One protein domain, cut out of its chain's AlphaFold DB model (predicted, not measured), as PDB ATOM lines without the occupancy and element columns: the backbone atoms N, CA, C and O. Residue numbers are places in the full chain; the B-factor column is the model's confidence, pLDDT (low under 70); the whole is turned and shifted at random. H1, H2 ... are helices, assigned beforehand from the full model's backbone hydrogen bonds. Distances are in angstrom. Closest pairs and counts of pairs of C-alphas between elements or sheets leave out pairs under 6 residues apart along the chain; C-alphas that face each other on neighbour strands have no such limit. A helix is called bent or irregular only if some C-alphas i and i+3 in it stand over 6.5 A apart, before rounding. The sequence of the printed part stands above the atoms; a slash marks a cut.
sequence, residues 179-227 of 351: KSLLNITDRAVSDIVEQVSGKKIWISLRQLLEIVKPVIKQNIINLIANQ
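Overview. This is residues 179 to 227 of the 351 residues of an uncharacterized protein of Diversispora epigaea (UniProt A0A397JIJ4). Two long helices, H2 and H1, run side by side in opposite ways as a loose, open U, with a gap between them and a loop joining them at one end. Residues 197 to 207, of which 205 to 207 belong to H2, stick out at that end. The printed part has 49 residues, two named helices in the order H1, H2 and no named strand; its class is all helix. It is loose, with a radius of gyration of the C-alphas of 12.3 A, and elongated, spanning 37 by 19 by 11 A.

Along the chain. H2, residues 205 to 226, is 30.7 A from first to last C-alpha and ends with C-alpha 226 at (128.423, 125.862, 181.787). H2 is neither bent nor irregular, but only just: C-alphas 211 and 214 are 6.4 A apart. H1, residues 180 to 197, is 25.1 A long and begins with C-alpha 180 at (127.633, 123.018, 194.449).

Arrangement. H2 and H1 are near each other, with 15 pairs of C-alphas within 10 A and the closest 8.4 A apart. Pairs of O i and N i+4 are within hydrogen-bond range in 16 of 18 cases in H2 and 13 of 14 in H1.

Size, cuts and confidence. The C-alphas of Lys 200 and Gln 227, the two farthest apart, are 36.8 A apart. The printed part has no cut, and the link from H1 to H2, seven residues, is short. Mean pLDDT of the printed part is 71.4; 19 residues are under 70, among them 179 to 185 and 200 to 203.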
ATOM      1  N   LYS A 179     130.253 120.784 196.730       69.12
ATOM      2  CA  LYS A 179     128.979 121.031 197.439       69.12
ATOM      3  C   LYS A 179     127.957 121.752 196.556       69.12
ATOM      4  O   LYS A 179     126.762 121.758 196.844       69.12
ATOM      5  N   SER A 180     128.433 122.365 195.475       66.88
ATOM      6  CA  SER A 180     127.633 123.018 194.449       66.88
ATOM      7  C   SER A 180     126.598 122.079 193.812       66.88
ATOM      8  O   SER A 180     125.495 122.536 193.520       66.88
ATOM      9  N   LEU A 181     126.885 120.779 193.672       61.97
ATOM     10  CA  LEU A 181     125.943 119.804 193.097       61.97
ATOM     11  C   LEU A 181     124.722 119.543 193.995       61.97
ATOM     12  O   LEU A 181     123.602 119.427 193.491       61.97
ATOM     13  N   LEU A 182     124.915 119.518 195.317       63.06
ATOM     14  CA  LEU A 182     123.822 119.392 196.290       63.06
ATOM     15  C   LEU A 182     122.966 120.666 196.311       63.06
ATOM     16  O   LEU A 182     121.750 120.607 196.139       63.06
ATOM     17  N   ASN A 183     123.616 121.830 196.365       64.94
ATOM     18  CA  ASN A 183     122.932 123.121 196.462       64.94
ATOM     19  C   ASN A 183     122.057 123.458 195.241       64.94
ATOM     20  O   ASN A 183     121.060 124.166 195.378       64.94
ATOM     21  N   ILE A 184     122.410 122.991 194.038       68.62
ATOM     22  CA  ILE A 184     121.598 123.232 192.831       68.62
ATOM     23  C   ILE A 184     120.308 122.410 192.868       68.62
ATOM     24  O   ILE A 184     119.251 122.916 192.486       68.62
ATOM     25  N   THR A 185     120.387 121.165 193.343       69.81
ATOM     26  CA  THR A 185     119.218 120.287 193.464       69.81
ATOM     27  C   THR A 185     118.270 120.825 194.530       69.81
ATOM     28  O   THR A 185     117.090 121.013 194.246       69.81
ATOM     29  N   ASP A 186     118.800 121.193 195.697       73.62
ATOM     30  CA  ASP A 186     118.003 121.740 196.797       73.62
ATOM     31  C   ASP A 186     117.344 123.067 196.424       73.62
ATOM     32  O   ASP A 186     116.171 123.281 196.718       73.62
ATOM     33  N   ARG A 187     118.053 123.946 195.703       75.00
ATOM     34  CA  ARG A 187     117.479 125.213 195.239       75.00
ATOM     35  C   ARG A 187     116.386 125.007 194.198       75.00
ATOM     36  O   ARG A 187     115.344 125.639 194.299       75.00
ATOM     37  N   ALA A 188     116.588 124.120 193.223       74.38
ATOM     38  CA  ALA A 188     115.562 123.831 192.222       74.38
ATOM     39  C   ALA A 188     114.313 123.199 192.857       74.38
ATOM     40  O   ALA A 188     113.194 123.554 192.494       74.38
ATOM     41  N   VAL A 189     114.499 122.293 193.823       76.19
ATOM     42  CA  VAL A 189     113.398 121.699 194.590       76.19
ATOM     43  C   VAL A 189     112.705 122.760 195.441       76.19
ATOM     44  O   VAL A 189     111.481 122.834 195.412       76.19
ATOM     45  N   SER A 190     113.454 123.625 196.129       76.88
ATOM     46  CA  SER A 190     112.904 124.724 196.929       76.88
ATOM     47  C   SER A 190     112.114 125.718 196.076       76.88
ATOM     48  O   SER A 190     111.003 126.073 196.451       76.88
ATOM     49  N   ASP A 191     112.628 126.111 194.907       77.94
ATOM     50  CA  ASP A 191     111.941 127.012 193.972       77.94
ATOM     51  C   ASP A 191     110.638 126.381 193.452       77.94
ATOM     52  O   ASP A 191     109.627 127.070 193.302       77.94
ATOM     53  N   ILE A 192     110.629 125.067 193.192       77.75
ATOM     54  CA  ILE A 192     109.407 124.339 192.831       77.75
ATOM     55  C   ILE A 192     108.442 124.361 194.012       77.75
ATOM     56  O   ILE A 192     107.312 124.803 193.841       77.75
ATOM     57  N   VAL A 193     108.877 123.943 195.203       77.12
ATOM     58  CA  VAL A 193     108.047 123.896 196.416       77.12
ATOM     59  C   VAL A 193     107.455 125.265 196.738       77.12
ATOM     60  O   VAL A 193     106.270 125.338 197.036       77.12
ATOM     61  N   GLU A 194     108.213 126.353 196.622       80.75
ATOM     62  CA  GLU A 194     107.719 127.723 196.807       80.75
ATOM     63  C   GLU A 194     106.682 128.109 195.738       80.75
ATOM     64  O   GLU A 194     105.639 128.690 196.051       80.75
ATOM     65  N   GLN A 195     106.906 127.721 194.477       71.25
ATOM     66  CA  GLN A 195     105.937 127.939 193.400       71.25
ATOM     67  C   GLN A 195     104.631 127.157 193.595       71.25
ATOM     68  O   GLN A 195     103.577 127.658 193.182       71.25
ATOM     69  N   VAL A 196     104.679 125.962 194.200       69.00
ATOM     70  CA  VAL A 196     103.479 125.146 194.457       69.00
ATOM     71  C   VAL A 196     102.823 125.459 195.804       69.00
ATOM     72  O   VAL A 196     101.607 125.364 195.902       69.00
ATOM     73  N   SER A 197     103.570 125.863 196.835       68.25
ATOM     74  CA  SER A 197     103.037 126.046 198.196       68.25
ATOM     75  C   SER A 197     102.156 127.288 198.338       68.25
ATOM     76  O   SER A 197     101.198 127.283 199.107       68.25
ATOM     77  N   GLY A 198     102.423 128.343 197.560       69.94
ATOM     78  CA  GLY A 198     101.645 129.587 197.594       69.94
ATOM     79  C   GLY A 198     100.371 129.574 196.742       69.94
ATOM     80  O   GLY A 198      99.582 130.518 196.788       69.94
ATOM     81  N   LYS A 199     100.160 128.537 195.930       72.50
ATOM     82  CA  LYS A 199      99.020 128.444 195.018       72.50
ATOM     83  C   LYS A 199      98.317 127.124 195.276       72.50
ATOM     84  O   LYS A 199      98.933 126.072 195.230       72.50
ATOM     85  N   LYS A 200      97.005 127.162 195.505       62.97
ATOM     86  CA  LYS A 200      96.156 125.968 195.617       62.97
ATOM     87  C   LYS A 200      96.020 125.324 194.231       62.97
ATOM     88  O   LYS A 200      94.971 125.391 193.600       62.97
ATOM     89  N   ILE A 201      97.122 124.813 193.689       58.88
ATOM     90  CA  ILE A 201      97.156 124.202 192.370       58.88
ATOM     91  C   ILE A 201      96.746 122.748 192.564       58.88
ATOM     92  O   ILE A 201      97.530 121.917 193.011       58.88
ATOM     93  N   TRP A 202      95.499 122.443 192.220       64.44
ATOM     94  CA  TRP A 202      95.048 121.074 191.978       64.44
ATOM     95  C   TRP A 202      95.645 120.584 190.654       64.44
ATOM     96  O   TRP A 202      94.954 120.455 189.649       64.44
ATOM     97  N   ILE A 203      96.958 120.384 190.621       65.69
ATOM     98  CA  ILE A 203      97.610 119.654 189.536       65.69
ATOM     99  C   ILE A 203      97.863 118.240 190.016       65.69
ATOM    100  O   ILE A 203      98.389 118.015 191.104       65.69
ATOM    101  N   SER A 204      97.476 117.275 189.191       75.38
ATOM    102  CA  SER A 204      97.809 115.880 189.457       75.38
ATOM    103  C   SER A 204      99.333 115.713 189.516       75.38
ATOM    104  O   SER A 204     100.067 116.383 188.784       75.38
ATOM    105  N   LEU A 205      99.820 114.767 190.325       67.19
ATOM    106  CA  LEU A 205     101.246 114.409 190.386       67.19
ATOM    107  C   LEU A 205     101.833 114.148 188.985       67.19
ATOM    108  O   LEU A 205     102.988 114.470 188.713       67.19
ATOM    109  N   ARG A 206     101.012 113.625 188.066       69.38
ATOM    110  CA  ARG A 206     101.375 113.389 186.665       69.38
ATOM    111  C   ARG A 206     101.693 114.687 185.917       69.38
ATOM    112  O   ARG A 206     102.727 114.751 185.262       69.38
ATOM    113  N   GLN A 207     100.855 115.714 186.065       74.69
ATOM    114  CA  GLN A 207     101.077 117.043 185.480       74.69
ATOM    115  C   GLN A 207     102.276 117.746 186.121       74.69
ATOM    116  O   GLN A 207     103.055 118.388 185.421       74.69
ATOM    117  N   LEU A 208     102.477 117.582 187.433       74.44
ATOM    118  CA  LEU A 208     103.657 118.117 188.113       74.44
ATOM    119  C   LEU A 208     104.945 117.487 187.560       74.44
ATOM    120  O   LEU A 208     105.865 118.201 187.173       74.44
ATOM    121  N   LEU A 209     104.993 116.158 187.438       71.56
ATOM    122  CA  LEU A 209     106.130 115.446 186.843       71.56
ATOM    123  C   LEU A 209     106.366 115.841 185.378       71.56
ATOM    124  O   LEU A 209     107.511 115.897 184.928       71.56
ATOM    125  N   GLU A 210     105.302 116.123 184.632       78.06
ATOM    126  CA  GLU A 210     105.378 116.578 183.245       78.06
ATOM    127  C   GLU A 210     105.976 117.987 183.123       78.06
ATOM    128  O   GLU A 210     106.773 118.225 182.217       78.06
ATOM    129  N   ILE A 211     105.696 118.880 184.081       76.19
ATOM    130  CA  ILE A 211     106.293 120.225 184.171       76.19
ATOM    131  C   ILE A 211     107.743 120.168 184.678       76.19
ATOM    132  O   ILE A 211     108.603 120.912 184.206       76.19
ATOM    133  N   VAL A 212     108.044 119.270 185.615       73.12
ATOM    134  CA  VAL A 212     109.375 119.157 186.230       73.12
ATOM    135  C   VAL A 212     110.393 118.506 185.280       73.12
ATOM    136  O   VAL A 212     111.557 118.907 185.255       73.12
ATOM    137  N   LYS A 213     109.970 117.560 184.428       77.81
ATOM    138  CA  LYS A 213     110.832 116.902 183.422       77.81
ATOM    139  C   LYS A 213     111.658 117.872 182.558       77.81
ATOM    140  O   LYS A 213     112.874 117.678 182.477       77.81
ATOM    141  N   PRO A 214     111.070 118.882 181.889       74.56
ATOM    142  CA  PRO A 214     111.832 119.825 181.077       74.56
ATOM    143  C   PRO A 214     112.729 120.741 181.917       74.56
ATOM    144  O   PRO A 214     113.830 121.040 181.469       74.56
ATOM    145  N   VAL A 215     112.327 121.130 183.135       71.81
ATOM    146  CA  VAL A 215     113.162 121.957 184.032       71.81
ATOM    147  C   VAL A 215     114.419 121.199 184.458       71.81
ATOM    148  O   VAL A 215     115.521 121.736 184.364       71.81
ATOM    149  N   ILE A 216     114.282 119.923 184.835       74.31
ATOM    150  CA  ILE A 216     115.425 119.066 185.178       74.31
ATOM    151  C   ILE A 216     116.323 118.853 183.954       74.31
ATOM    152  O   ILE A 216     117.533 119.052 184.044       74.31
ATOM    153  N   LYS A 217     115.746 118.521 182.788       78.56
ATOM    154  CA  LYS A 217     116.521 118.368 181.543       78.56
ATOM    155  C   LYS A 217     117.281 119.647 181.182       78.56
ATOM    156  O   LYS A 217     118.457 119.573 180.839       78.56
ATOM    157  N   GLN A 218     116.647 120.813 181.289       72.94
ATOM    158  CA  GLN A 218     117.271 122.094 180.968       72.94
ATOM    159  C   GLN A 218     118.368 122.468 181.969       72.94
ATOM    160  O   GLN A 218     119.411 122.965 181.554       72.94
ATOM    161  N   ASN A 219     118.177 122.195 183.263       70.38
ATOM    162  CA  ASN A 219     119.208 122.417 184.277       70.38
ATOM    163  C   ASN A 219     120.428 121.524 184.049       70.38
ATOM    164  O   ASN A 219     121.546 122.018 184.146       70.38
ATOM    165  N   ILE A 220     120.232 120.260 183.660       70.62
ATOM    166  CA  ILE A 220     121.325 119.349 183.287       70.62
ATOM    167  C   ILE A 220     122.058 119.861 182.039       70.62
ATOM    168  O   ILE A 220     123.282 119.940 182.042       70.62
ATOM    169  N   ILE A 221     121.333 120.277 180.992       71.94
ATOM    170  CA  ILE A 221     121.933 120.853 179.774       71.94
ATOM    171  C   ILE A 221     122.721 122.126 180.100       71.94
ATOM    172  O   ILE A 221     123.837 122.299 179.617       71.94
ATOM    173  N   ASN A 222     122.166 123.004 180.936       72.62
ATOM    174  CA  ASN A 222     122.837 124.225 181.370       72.62
ATOM    175  C   ASN A 222     124.073 123.907 182.217       72.62
ATOM    176  O   ASN A 222     125.085 124.581 182.059       72.62
ATOM    177  N   LEU A 223     124.023 122.885 183.076       72.00
ATOM    178  CA  LEU A 223     125.189 122.395 183.808       72.00
ATOM    179  C   LEU A 223     126.266 121.921 182.834       72.00
ATOM    180  O   LEU A 223     127.362 122.454 182.878       72.00
ATOM    181  N   ILE A 224     125.948 121.035 181.887       69.94
ATOM    182  CA  ILE A 224     126.911 120.523 180.894       69.94
ATOM    183  C   ILE A 224     127.501 121.660 180.042       69.94
ATOM    184  O   ILE A 224     128.706 121.705 179.796       69.94
ATOM    185  N   ALA A 225     126.669 122.613 179.614       70.25
ATOM    186  CA  ALA A 225     127.104 123.763 178.828       70.25
ATOM    187  C   ALA A 225     128.001 124.725 179.630       70.25
ATOM    188  O   ALA A 225     128.970 125.263 179.087       70.25
ATOM    189  N   ASN A 226     127.703 124.928 180.919       69.25
ATOM    190  CA  ASN A 226     128.423 125.862 181.787       69.25
ATOM    191  C   ASN A 226     129.622 125.230 182.509       69.25
ATOM    192  O   ASN A 226     130.534 125.958 182.892       69.25
ATOM    193  N   GLN A 227     129.683 123.901 182.635       64.31
ATOM    194  CA  GLN A 227     130.768 123.154 183.288       64.31
ATOM    195  C   GLN A 227     132.074 123.142 182.470       64.31
ATOM    196  O   GLN A 227     133.030 122.446 182.795       64.31
TER     197      GLN A 227